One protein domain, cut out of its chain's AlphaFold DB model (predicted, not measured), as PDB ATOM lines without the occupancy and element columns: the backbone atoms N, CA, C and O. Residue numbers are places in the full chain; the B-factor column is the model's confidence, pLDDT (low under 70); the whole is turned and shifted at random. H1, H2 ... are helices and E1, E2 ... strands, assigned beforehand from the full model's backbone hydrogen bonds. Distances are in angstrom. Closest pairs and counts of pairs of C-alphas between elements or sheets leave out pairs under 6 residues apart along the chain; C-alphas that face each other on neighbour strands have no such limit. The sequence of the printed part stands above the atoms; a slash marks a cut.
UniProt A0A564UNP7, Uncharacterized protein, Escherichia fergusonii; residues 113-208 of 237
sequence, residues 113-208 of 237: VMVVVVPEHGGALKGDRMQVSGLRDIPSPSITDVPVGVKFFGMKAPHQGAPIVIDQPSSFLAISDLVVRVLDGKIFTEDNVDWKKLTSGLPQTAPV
ATOM      1  N   VAL A 113     284.989 178.942 376.849       97.88
ATOM      2  CA  VAL A 113     286.086 179.585 377.586       97.88
ATOM      3  C   VAL A 113     285.612 179.966 378.982       97.88
ATOM      4  O   VAL A 113     284.532 180.525 379.144       97.88
ATOM      5  N   MET A 114     286.422 179.664 379.994       98.69
ATOM      6  CA  MET A 114     286.301 180.231 381.335       98.69
ATOM      7  C   MET A 114     287.383 181.300 381.469       98.69
ATOM      8  O   MET A 114     288.568 180.974 381.463       98.69
ATOM      9  N   VAL A 115     286.983 182.563 381.570       98.81
ATOM     10  CA  VAL A 115     287.898 183.672 381.852       98.81
ATOM     11  C   VAL A 115     287.835 183.984 383.339       98.81
ATOM     12  O   VAL A 115     286.748 184.167 383.888       98.81
ATOM     13  N   VAL A 116     289.003 184.065 383.972       98.88
ATOM     14  CA  VAL A 116     289.171 184.493 385.363       98.88
ATOM     15  C   VAL A 116     290.042 185.746 385.354       98.88
ATOM     16  O   VAL A 116     291.200 185.690 384.943       98.88
ATOM     17  N   VAL A 117     289.485 186.876 385.782       98.88
ATOM     18  CA  VAL A 117     290.201 188.149 385.924       98.88
ATOM     19  C   VAL A 117     290.599 188.297 387.387       98.88
ATOM     20  O   VAL A 117     289.727 188.359 388.253       98.88
ATOM     21  N   VAL A 118     291.906 188.328 387.658       98.75
ATOM     22  CA  VAL A 118     292.476 188.388 389.013       98.75
ATOM     23  C   VAL A 118     293.562 189.466 389.046       98.75
ATOM     24  O   VAL A 118     294.641 189.243 388.496       98.75
ATOM     25  N   PRO A 119     293.305 190.640 389.643       98.81
ATOM     26  CA  PRO A 119     294.351 191.630 389.868       98.81
ATOM     27  C   PRO A 119     295.396 191.101 390.859       98.81
ATOM     28  O   PRO A 119     295.047 190.409 391.812       98.81
ATOM     29  N   GLU A 120     296.666 191.456 390.664       98.44
ATOM     30  CA  GLU A 120     297.742 191.102 391.606       98.44
ATOM     31  C   GLU A 120     297.559 191.811 392.954       98.44
ATOM     32  O   GLU A 120     297.644 191.204 394.017       98.44
ATOM     33  N   HIS A 121     297.321 193.121 392.878       98.44
ATOM     34  CA  HIS A 121     297.140 194.059 393.983       98.44
ATOM     35  C   HIS A 121     296.694 195.419 393.414       98.44
ATOM     36  O   HIS A 121     296.853 195.703 392.221       98.44
ATOM     37  N   GLY A 122     296.214 196.312 394.269       98.00
ATOM     38  CA  GLY A 122     295.914 197.700 393.943       98.00
ATOM     39  C   GLY A 122     297.165 198.540 393.661       98.00
ATOM     40  O   GLY A 122     298.245 198.317 394.207       98.00
ATOM     41  N   GLY A 123     297.006 199.567 392.825       97.19
ATOM     42  CA  GLY A 123     298.081 200.504 392.471       97.19
ATOM     43  C   GLY A 123     298.373 201.590 393.515       97.19
ATOM     44  O   GLY A 123     299.091 202.531 393.203       97.19
ATOM     45  N   ALA A 124     297.778 201.514 394.714       97.12
ATOM     46  CA  ALA A 124     297.884 202.535 395.765       97.12
ATOM     47  C   ALA A 124     297.572 203.972 395.276       97.12
ATOM     48  O   ALA A 124     298.205 204.937 395.700       97.12
ATOM     49  N   LEU A 125     296.585 204.122 394.378       95.88
ATOM     50  CA  LEU A 125     296.220 205.409 393.756       95.88
ATOM     51  C   LEU A 125     295.760 206.465 394.773       95.88
ATOM     52  O   LEU A 125     295.929 207.665 394.565       95.88
ATOM     53  N   LYS A 126     295.142 206.020 395.867       96.06
ATOM     54  CA  LYS A 126     294.802 206.853 397.017       96.06
ATOM     55  C   LYS A 126     295.678 206.406 398.182       96.06
ATOM     56  O   LYS A 126     295.562 205.265 398.615       96.06
ATOM     57  N   GLY A 127     296.517 207.314 398.678       94.44
ATOM     58  CA  GLY A 127     297.273 207.095 399.910       94.44
ATOM     59  C   GLY A 127     296.390 207.124 401.161       94.44
ATOM     60  O   GLY A 127     295.230 207.548 401.122       94.44
ATOM     61  N   ASP A 128     296.972 206.719 402.279       94.44
ATOM     62  CA  ASP A 128     296.375 206.756 403.607       94.44
ATOM     63  C   ASP A 128     297.333 207.391 404.632       94.44
ATOM     64  O   ASP A 128     298.279 208.099 404.279       94.44
ATOM     65  N   ARG A 129     297.047 207.213 405.925       94.12
ATOM     66  CA  ARG A 129     297.835 207.807 407.011       94.12
ATOM     67  C   ARG A 129     299.220 207.181 407.191       94.12
ATOM     68  O   ARG A 129     300.076 207.844 407.771       94.12
ATOM     69  N   MET A 130     299.438 205.940 406.758       92.44
ATOM     70  CA  MET A 130     300.742 205.270 406.844       92.44
ATOM     71  C   MET A 130     301.538 205.370 405.550       92.44
ATOM     72  O   MET A 130     302.765 205.437 405.607       92.44
ATOM     73  N   GLN A 131     300.871 205.366 404.397       94.31
ATOM     74  CA  GLN A 131     301.534 205.347 403.099       94.31
ATOM     75  C   GLN A 131     300.940 206.382 402.150       94.31
ATOM     76  O   GLN A 131     299.736 206.423 401.903       94.31
ATOM     77  N   VAL A 132     301.804 207.221 401.576       95.25
ATOM     78  CA  VAL A 132     301.399 208.152 400.516       95.25
ATOM     79  C   VAL A 132     301.034 207.395 399.235       95.25
ATOM     80  O   VAL A 132     301.413 206.240 399.052       95.25
ATOM     81  N   SER A 133     300.307 208.059 398.331       95.75
ATOM     82  CA  SER A 133     299.942 207.500 397.023       95.75
ATOM     83  C   SER A 133     301.154 206.903 396.301       95.75
ATOM     84  O   SER A 133     302.218 207.521 396.265       95.75
ATOM     85  N   GLY A 134     300.973 205.729 395.698       93.12
ATOM     86  CA  GLY A 134     302.004 204.996 394.958       93.12
ATOM     87  C   GLY A 134     302.915 204.110 395.816       93.12
ATOM     88  O   GLY A 134     303.524 203.192 395.272       93.12
ATOM     89  N   LEU A 135     302.984 204.307 397.141       94.88
ATOM     90  CA  LEU A 135     303.735 203.410 398.029       94.88
ATOM     91  C   LEU A 135     302.925 202.167 398.389       94.88
ATOM     92  O   LEU A 135     301.735 202.244 398.683       94.88
ATOM     93  N   ARG A 136     303.599 201.012 398.355       96.06
ATOM     94  CA  ARG A 136     302.961 199.682 398.408       96.06
ATOM     95  C   ARG A 136     303.688 198.708 399.344       96.06
ATOM     96  O   ARG A 136     303.428 197.512 399.312       96.06
ATOM     97  N   ASP A 137     304.606 199.224 400.170       96.50
ATOM     98  CA  ASP A 137     305.437 198.418 401.078       96.50
ATOM     99  C   ASP A 137     304.620 197.690 402.156       96.50
ATOM    100  O   ASP A 137     304.953 196.558 402.511       96.50
ATOM    101  N   ILE A 138     303.538 198.305 402.653       97.62
ATOM    102  CA  ILE A 138     302.580 197.664 403.550       97.62
ATOM    103  C   ILE A 138     301.392 197.187 402.700       97.62
ATOM    104  O   ILE A 138     300.773 197.992 402.004       97.62
ATOM    105  N   PRO A 139     301.034 195.895 402.738       98.12
ATOM    106  CA  PRO A 139     299.940 195.365 401.933       98.12
ATOM    107  C   PRO A 139     298.586 195.673 402.597       98.12
ATOM    108  O   PRO A 139     297.914 194.793 403.134       98.12
ATOM    109  N   SER A 140     298.215 196.955 402.624       97.75
ATOM    110  CA  SER A 140     297.027 197.450 403.322       97.75
ATOM    111  C   SER A 140     295.721 196.871 402.749       97.75
ATOM    112  O   SER A 140     295.692 196.403 401.602       97.75
ATOM    113  N   PRO A 141     294.601 196.914 403.501       97.50
ATOM    114  CA  PRO A 141     293.325 196.397 403.006       97.50
ATOM    115  C   PRO A 141     292.864 197.061 401.700       97.50
ATOM    116  O   PRO A 141     292.349 196.378 400.830       97.50
ATOM    117  N   SER A 142     293.107 198.362 401.508       96.94
ATOM    118  CA  SER A 142     292.727 199.066 400.270       96.94
ATOM    119  C   SER A 142     293.580 198.686 399.053       96.94
ATOM    120  O   SER A 142     293.174 198.937 397.920       96.94
ATOM    121  N   ILE A 143     294.764 198.108 399.277       98.31
ATOM    122  CA  ILE A 143     295.644 197.583 398.228       98.31
ATOM    123  C   ILE A 143     295.311 196.115 397.937       98.31
ATOM    124  O   ILE A 143     295.470 195.674 396.804       98.31
ATOM    125  N   THR A 144     294.871 195.345 398.930       98.56
ATOM    126  CA  THR A 144     294.716 193.884 398.800       98.56
ATOM    127  C   THR A 144     293.277 193.413 398.609       98.56
ATOM    128  O   THR A 144     293.069 192.288 398.165       98.56
ATOM    129  N   ASP A 145     292.290 194.278 398.847       98.44
ATOM    130  CA  ASP A 145     290.908 194.072 398.414       98.44
ATOM    131  C   ASP A 145     290.781 194.371 396.912       98.44
ATOM    132  O   ASP A 145     290.782 195.528 396.479       98.44
ATOM    133  N   VAL A 146     290.756 193.312 396.101       98.62
ATOM    134  CA  VAL A 146     290.811 193.392 394.636       98.62
ATOM    135  C   VAL A 146     289.572 192.779 393.977       98.62
ATOM    136  O   VAL A 146     289.084 191.737 394.417       98.62
ATOM    137  N   PRO A 147     289.069 193.365 392.873       98.31
ATOM    138  CA  PRO A 147     287.920 192.819 392.163       98.31
ATOM    139  C   PRO A 147     288.312 191.578 391.351       98.31
ATOM    140  O   PRO A 147     288.982 191.685 390.324       98.31
ATOM    141  N   VAL A 148     287.853 190.404 391.782       98.88
ATOM    142  CA  VAL A 148     288.000 189.143 391.039       98.88
ATOM    143  C   VAL A 148     286.695 188.808 390.322       98.88
ATOM    144  O   VAL A 148     285.623 188.827 390.924       98.88
ATOM    145  N   GLY A 149     286.779 188.474 389.033       98.62
ATOM    146  CA  GLY A 149     285.619 188.141 388.205       98.62
ATOM    147  C   GLY A 149     285.812 186.850 387.421       98.62
ATOM    148  O   GLY A 149     286.900 186.578 386.918       98.62
ATOM    149  N   VAL A 150     284.740 186.066 387.275       98.88
ATOM    150  CA  VAL A 150     284.717 184.862 386.433       98.88
ATOM    151  C   VAL A 150     283.585 184.971 385.424       98.88
ATOM    152  O   VAL A 150     282.437 185.200 385.802       98.88
ATOM    153  N   LYS A 151     283.898 184.785 384.139       98.75
ATOM    154  CA  LYS A 151     282.912 184.762 383.052       98.75
ATOM    155  C   LYS A 151     283.102 183.517 382.195       98.75
ATOM    156  O   LYS A 151     284.217 183.171 381.810       98.75
ATOM    157  N   PHE A 152     281.992 182.854 381.896       98.69
ATOM    158  CA  PHE A 152     281.947 181.693 381.016       98.69
ATOM    159  C   PHE A 152     281.372 182.091 379.654       98.69
ATOM    160  O   PHE A 152     280.358 182.783 379.580       98.69
ATOM    161  N   PHE A 153     282.004 181.616 378.586       98.25
ATOM    162  CA  PHE A 153     281.632 181.846 377.190       98.25
ATOM    163  C   PHE A 153     281.290 180.519 376.507       98.25
ATOM    164  O   PHE A 153     281.779 179.465 376.918       98.25
ATOM    165  N   GLY A 154     280.443 180.555 375.473       97.06
ATOM    166  CA  GLY A 154     280.073 179.360 374.700       97.06
ATOM    167  C   GLY A 154     279.231 178.336 375.472       97.06
ATOM    168  O   GLY A 154     279.246 177.148 375.146       97.06
ATOM    169  N   MET A 155     278.527 178.770 376.523       98.19
ATOM    170  CA  MET A 155     277.591 177.925 377.263       98.19
ATOM    171  C   MET A 155     276.268 177.772 376.514       98.19
ATOM    172  O   MET A 155     275.755 178.738 375.955       98.19
ATOM    173  N   LYS A 156     275.664 176.583 376.597       98.06
ATOM    174  CA  LYS A 156     274.285 176.353 376.147       98.06
ATOM    175  C   LYS A 156     273.259 177.132 376.986       98.06
ATOM    176  O   LYS A 156     272.303 177.661 376.429       98.06
ATOM    177  N   ALA A 157     273.484 177.239 378.299       97.38
ATOM    178  CA  ALA A 157     272.607 177.927 379.247       97.38
ATOM    179  C   ALA A 157     273.347 179.056 380.000       97.38
ATOM    180  O   ALA A 157     273.707 178.884 381.169       97.38
ATOM    181  N   PRO A 158     273.633 180.202 379.351       97.19
ATOM    182  CA  PRO A 158     274.348 181.310 379.985       97.19
ATOM    183  C   PRO A 158     273.536 181.949 381.122       97.19
ATOM    184  O   PRO A 158     272.304 181.999 381.077       97.19
ATOM    185  N   HIS A 159     274.239 182.469 382.134       96.88
ATOM    186  CA  HIS A 159     273.629 183.209 383.241       96.88
ATOM    187  C   HIS A 159     272.862 184.434 382.724       96.88
ATOM    188  O   HIS A 159     273.345 185.143 381.842       96.88
ATOM    189  N   GLN A 160     271.690 184.705 383.301       94.38
ATOM    190  CA  GLN A 160     270.869 185.871 382.974       94.38
ATOM    191  C   GLN A 160     270.890 186.873 384.130       94.38
ATOM    192  O   GLN A 160     270.693 186.498 385.282       94.38
ATOM    193  N   GLY A 161     271.073 188.157 383.818       94.94
ATOM    194  CA  GLY A 161     271.074 189.238 384.806       94.94
ATOM    195  C   GLY A 161     272.452 189.551 385.397       94.94
ATOM    196  O   GLY A 161     273.485 189.222 384.816       94.94
ATOM    197  N   ALA A 162     272.442 190.244 386.538       96.69
ATOM    198  CA  ALA A 162     273.647 190.741 387.199       96.69
ATOM    199  C   ALA A 162     274.561 189.602 387.698       96.69
ATOM    200  O   ALA A 162     274.070 188.504 387.956       96.69
ATOM    201  N   PRO A 163     275.872 189.848 387.873       98.06
ATOM    202  CA  PRO A 163     276.790 188.852 388.412       98.06
ATOM    203  C   PRO A 163     276.336 188.308 389.771       98.06
ATOM    204  O   PRO A 163     275.764 189.030 390.589       98.06
ATOM    205  N   ILE A 164     276.646 187.039 390.031       98.44
ATOM    206  CA  ILE A 164     276.499 186.466 391.368       98.44
ATOM    207  C   ILE A 164     277.636 186.997 392.231       98.44
ATOM    208  O   ILE A 164     278.806 186.799 391.907       98.44
ATOM    209  N   VAL A 165     277.275 187.664 393.323       98.56
ATOM    210  CA  VAL A 165     278.231 188.274 394.244       98.56
ATOM    211  C   VAL A 165     278.634 187.264 395.318       98.56
ATOM    212  O   VAL A 165     277.784 186.572 395.884       98.56
ATOM    213  N   ILE A 166     279.938 187.169 395.579       98.50
ATOM    214  CA  ILE A 166     280.513 186.364 396.656       98.50
ATOM    215  C   ILE A 166     281.051 187.323 397.712       98.50
ATOM    216  O   ILE A 166     282.158 187.832 397.586       98.50
ATOM    217  N   ASP A 167     280.252 187.557 398.750       97.50
ATOM    218  CA  ASP A 167     280.582 188.509 399.824       97.50
ATOM    219  C   ASP A 167     281.448 187.897 400.940       97.50
ATOM    220  O   ASP A 167     281.820 188.569 401.899       97.50
ATOM    221  N   GLN A 168     281.730 186.593 400.866       98.00
ATOM    222  CA  GLN A 168     282.534 185.901 401.872       98.00
ATOM    223  C   GLN A 168     284.035 186.157 401.639       98.00
ATOM    224  O   GLN A 168     284.463 186.152 400.481       98.00
ATOM    225  N   PRO A 169     284.857 186.291 402.703       98.44
ATOM    226  CA  PRO A 169     286.304 186.456 402.576       98.44
ATOM    227  C   PRO A 169     286.924 185.348 401.724       98.44
ATOM    228  O   PRO A 169     286.847 184.167 402.067       98.44
ATOM    229  N   SER A 170     287.516 185.728 400.597       98.75
ATOM    230  CA  SER A 170     287.975 184.804 399.562       98.75
ATOM    231  C   SER A 170     289.409 185.121 399.154       98.75
ATOM    232  O   SER A 170     289.858 186.260 399.227       98.75
ATOM    233  N   SER A 171     290.132 184.099 398.704       98.75
ATOM    234  CA  SER A 171     291.463 184.236 398.105       98.75
ATOM    235  C   SER A 171     291.638 183.174 397.010       98.75
ATOM    236  O   SER A 171     290.667 182.549 396.574       98.75
ATOM    237  N   PHE A 172     292.868 182.934 396.558       98.69
ATOM    238  CA  PHE A 172     293.195 182.076 395.413       98.69
ATOM    239  C   PHE A 172     292.638 180.644 395.506       98.69
ATOM    240  O   PHE A 172     292.356 180.024 394.479       98.69
ATOM    241  N   LEU A 173     292.415 180.120 396.718       98.81
ATOM    242  CA  LEU A 173     291.847 178.782 396.913       98.81
ATOM    243  C   LEU A 173     290.412 178.665 396.368       98.81
ATOM    244  O   LEU A 173     290.059 177.627 395.813       98.81
ATOM    245  N   ALA A 174     289.604 179.728 396.452       98.81
ATOM    246  CA  ALA A 174     288.249 179.742 395.896       98.81
ATOM    247  C   ALA A 174     288.255 179.679 394.363       98.81
ATOM    248  O   ALA A 174     287.396 179.033 393.763       98.81
ATOM    249  N   ILE A 175     289.258 180.293 393.728       98.81
ATOM    250  CA  ILE A 175     289.452 180.225 392.276       98.81
ATOM    251  C   ILE A 175     289.794 178.790 391.872       98.81
ATOM    252  O   ILE A 175     289.180 178.249 390.954       98.81
ATOM    253  N   SER A 176     290.738 178.159 392.577       98.81
ATOM    254  CA  SER A 176     291.121 176.769 392.315       98.81
ATOM    255  C   SER A 176     289.940 175.810 392.487       98.81
ATOM    256  O   SER A 176     289.685 175.001 391.595       98.81
ATOM    257  N   ASP A 177     289.169 175.947 393.569       98.81
ATOM    258  CA  ASP A 177     287.978 175.127 393.808       98.81
ATOM    259  C   ASP A 177     286.920 175.324 392.710       98.81
ATOM    260  O   ASP A 177     286.386 174.351 392.177       98.81
ATOM    261  N   LEU A 178     286.669 176.568 392.284       98.75
ATOM    262  CA  LEU A 178     285.732 176.848 391.196       98.75
ATOM    263  C   LEU A 178     286.192 176.246 389.864       98.75
ATOM    264  O   LEU A 178     285.365 175.687 389.145       98.75
ATOM    265  N   VAL A 179     287.491 176.312 389.547       98.69
ATOM    266  CA  VAL A 179     288.065 175.631 388.373       98.69
ATOM    267  C   VAL A 179     287.809 174.128 388.470       98.69
ATOM    268  O   VAL A 179     287.302 173.547 387.512       98.69
ATOM    269  N   VAL A 180     288.072 173.508 389.627       98.69
ATOM    270  CA  VAL A 180     287.835 172.072 389.864       98.69
ATOM    271  C   VAL A 180     286.376 171.686 389.619       98.69
ATOM    272  O   VAL A 180     286.118 170.693 388.934       98.69
ATOM    273  N   ARG A 181     285.418 172.490 390.097       98.62
ATOM    274  CA  ARG A 181     283.972 172.252 389.910       98.62
ATOM    275  C   ARG A 181     283.539 172.193 388.445       98.62
ATOM    276  O   ARG A 181     282.511 171.586 388.157       98.62
ATOM    277  N   VAL A 182     284.294 172.807 387.532       98.44
ATOM    278  CA  VAL A 182     283.952 172.895 386.101       98.44
ATOM    279  C   VAL A 182     284.922 172.145 385.182       98.44
ATOM    280  O   VAL A 182     284.771 172.214 383.961       98.44
ATOM    281  N   LEU A 183     285.889 171.395 385.731       97.94
ATOM    282  CA  LEU A 183     286.927 170.696 384.954       97.94
ATOM    283  C   LEU A 183     286.370 169.718 383.913       97.94
ATOM    284  O   LEU A 183     286.965 169.543 382.847       97.94
ATOM    285  N   ASP A 184     285.237 169.072 384.202       97.56
ATOM    286  CA  ASP A 184     284.622 168.122 383.270       97.56
ATOM    287  C   ASP A 184     284.007 168.805 382.032       97.56
ATOM    288  O   ASP A 184     283.765 168.154 381.013       97.56
ATOM    289  N   GLY A 185     283.832 170.131 382.082       97.50
ATOM    290  CA  GLY A 185     283.307 170.960 381.005       97.50
ATOM    291  C   GLY A 185     281.797 170.849 380.791       97.50
ATOM    292  O   GLY A 185     281.290 171.449 379.841       97.50
ATOM    293  N   LYS A 186     281.054 170.125 381.641       97.88
ATOM    294  CA  LYS A 186     279.599 169.957 381.475       97.88
ATOM    295  C   LYS A 186     278.844 171.269 381.589       97.88
ATOM    296  O   LYS A 186     277.860 171.450 380.877       97.88
ATOM    297  N   ILE A 187     279.354 172.218 382.380       98.06
ATOM    298  CA  ILE A 187     278.791 173.570 382.498       98.06
ATOM    299  C   ILE A 187     278.507 174.206 381.126       98.06
ATOM    300  O   ILE A 187     277.504 174.886 380.958       98.06
ATOM    301  N   PHE A 188     279.324 173.924 380.105       98.19
ATOM    302  CA  PHE A 188     279.141 174.487 378.767       98.19
ATOM    303  C   PHE A 188     278.026 173.828 377.942       98.19
ATOM    304  O   PHE A 188     277.618 174.386 376.925       98.19
ATOM    305  N   THR A 189     277.556 172.639 378.317       97.88
ATOM    306  CA  THR A 189     276.644 171.815 377.505       97.88
ATOM    307  C   THR A 189     275.300 171.516 378.161       97.88
ATOM    308  O   THR A 189     274.385 171.112 377.445       97.88
ATOM    309  N   GLU A 190     275.180 171.693 379.478       97.56
ATOM    310  CA  GLU A 190     273.924 171.501 380.213       97.56
ATOM    311  C   GLU A 190     272.819 172.443 379.710       97.56
ATOM    312  O   GLU A 190     273.065 173.609 379.393       97.56
ATOM    313  N   ASP A 191     271.582 171.942 379.669       97.50
ATOM    314  CA  ASP A 191     270.386 172.731 379.327       97.50
ATOM    315  C   ASP A 191     270.013 173.750 380.411       97.50
ATOM    316  O   ASP A 191     269.332 174.737 380.139       97.50
ATOM    317  N   ASN A 192     270.463 173.514 381.643       97.06
ATOM    318  CA  ASN A 192     270.271 174.412 382.768       97.06
ATOM    319  C   ASN A 192     271.445 174.296 383.744       97.06
ATOM    320  O   ASN A 192     271.857 173.192 384.098       97.06
ATOM    321  N   VAL A 193     271.939 175.433 384.231       98.00
ATOM    322  CA  VAL A 193     273.020 175.492 385.221       98.00
ATOM    323  C   VAL A 193     272.462 176.006 386.542       98.00
ATOM    324  O   VAL A 193     271.910 177.102 386.618       98.00
ATOM    325  N   ASP A 194     272.626 175.218 387.607       97.62
ATOM    326  CA  ASP A 194     272.340 175.674 388.967       97.62
ATOM    327  C   ASP A 194     273.495 176.544 389.468       97.62
ATOM    328  O   ASP A 194     274.464 176.079 390.078       97.62
ATOM    329  N   TRP A 195     273.390 177.837 389.177       97.81
ATOM    330  CA  TRP A 195     274.413 178.808 389.524       97.81
ATOM    331  C   TRP A 195     274.617 178.972 391.029       97.81
ATOM    332  O   TRP A 195     275.741 179.205 391.462       97.81
ATOM    333  N   LYS A 196     273.560 178.800 391.834       96.00
ATOM    334  CA  LYS A 196     273.665 178.864 393.299       96.00
ATOM    335  C   LYS A 196     274.465 177.685 393.823       96.00
ATOM    336  O   LYS A 196     275.315 177.862 394.688       96.00
ATOM    337  N   LYS A 197     274.229 176.483 393.295       97.31
ATOM    338  CA  LYS A 197     275.014 175.299 393.659       97.31
ATOM    339  C   LYS A 197     276.474 175.435 393.236       97.31
ATOM    340  O   LYS A 197     277.353 175.046 393.999       97.31
ATOM    341  N   LEU A 198     276.735 176.000 392.056       98.31
ATOM    342  CA  LEU A 198     278.099 176.223 391.576       98.31
ATOM    343  C   LEU A 198     278.895 177.135 392.518       98.31
ATOM    344  O   LEU A 198     280.060 176.846 392.788       98.31
ATOM    345  N   THR A 199     278.273 178.195 393.034       98.12
ATOM    346  CA  THR A 199     278.945 179.227 393.839       98.12
ATOM    347  C   THR A 199     278.806 179.053 395.354       98.12
ATOM    348  O   THR A 199     279.499 179.720 396.118       98.12
ATOM    349  N   SER A 200     277.939 178.154 395.820       98.06
ATOM    350  CA  SER A 200     277.754 177.885 397.249       98.06
ATOM    351  C   SER A 200     278.922 177.091 397.840       98.06
ATOM    352  O   SER A 200     279.461 176.185 397.205       98.06
ATOM    353  N   GLY A 201     279.299 177.403 399.081       98.12
ATOM    354  CA  GLY A 201     280.306 176.640 399.823       98.12
ATOM    355  C   GLY A 201     281.703 176.687 399.202       98.12
ATOM    356  O   GLY A 201     282.436 175.708 399.308       98.12
ATOM    357  N   LEU A 202     282.053 177.771 398.503       98.69
ATOM    358  CA  LEU A 202     283.444 178.037 398.129       98.69
ATOM    359  C   LEU A 202     284.295 178.233 399.400       98.69
ATOM    360  O   LEU A 202     283.784 178.747 400.403       98.69
ATOM    361  N   PRO A 203     285.572 177.815 399.388       98.69
ATOM    362  CA  PRO A 203     286.445 177.944 400.546       98.69
ATOM    363  C   PRO A 203     286.683 179.416 400.884       98.69
ATOM    364  O   PRO A 203     286.991 180.226 400.012       98.69
ATOM    365  N   GLN A 204     286.572 179.737 402.170       98.75
ATOM    366  CA  GLN A 204     286.874 181.068 402.680       98.75
ATOM    367  C   GLN A 204     288.331 181.153 403.127       98.75
ATOM    368  O   GLN A 204     288.929 180.167 403.564       98.75
ATOM    369  N   THR A 205     288.914 182.341 403.040       98.69
ATOM    370  CA  THR A 205     290.274 182.617 403.512       98.69
ATOM    371  C   THR A 205     290.270 183.932 404.270       98.69
ATOM    372  O   THR A 205     289.737 184.927 403.787       98.69
ATOM    373  N   ALA A 206     290.839 183.932 405.478       98.44
ATOM    374  CA  ALA A 206     290.977 185.156 406.254       98.44
ATOM    375  C   ALA A 206     291.836 186.177 405.478       98.44
ATOM    376  O   ALA A 206     292.815 185.770 404.848       98.44
ATOM    377  N   PRO A 207     291.506 187.481 405.524       98.25
ATOM    378  CA  PRO A 207     292.263 188.512 404.823       98.25
ATOM    379  C   PRO A 207     293.594 188.766 405.548       98.25
ATOM    380  O   PRO A 207     293.691 189.605 406.448       98.25
ATOM    381  N   VAL A 208     294.598 187.977 405.174       98.69
ATOM    382  CA  VAL A 208     295.985 188.067 405.630       98.69
ATOM    383  C   VAL A 208     296.847 188.397 404.423       98.69
ATOM    384  O   VAL A 208     296.794 187.687 403.418       98.69
TER     385      VAL A 208
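Overview. This is residues 113 to 208 of the 237 residues of an uncharacterized protein of Escherichia fergusonii (UniProt A0A564UNP7). With little regular structure, this is a loose rod made mostly of loops: strands E1 and E2 pair as a short ribbon, with helices H2 and H3 toward one end and short H1, beside loop 118 to 140, toward the other. The 96 printed residues run E1, H1, E2, H2, H3; only 30 are in named elements, class mixed. The sheet is antiparallel; the radius of gyration of the C-alphas is 16.5 A, the spans 52 by 23 by 21 A.

Arrangement. E1, residues 113 to 117, and E2, residues 149 to 153, are antiparallel at 165 degrees; N 115 and O 151 are 2.8 A apart, within hydrogen-bond range. H2, residues 172 to 182, and H3, residues 195 to 199, only just touch, with 3 pairs of C-alphas within 8 A; the closest are Arg 181 and Leu 198, 7.3 A. In both, every O i to N i+4 pair is within hydrogen-bond range. H1, residues 141 to 144, too short for such a pair, is apart from both.

Along the chain. E1 begins at C-alpha 113 (286.086, 179.585, 377.586) and spans 12.6 A; H1 spans 5.1 A, E2 13.3 A, H2 16.0 A. H3, 6.3 A, ends at C-alpha 199 (278.945, 179.227, 393.839).

Size, cuts and confidence. The farthest C-alphas, Arg 129 and Asp 191, are 52.4 A apart. The links E1 to H1, E2 to H2 and H2 to H3 are long. The printed part has no cut; no printed residue is under 70 in pLDDT.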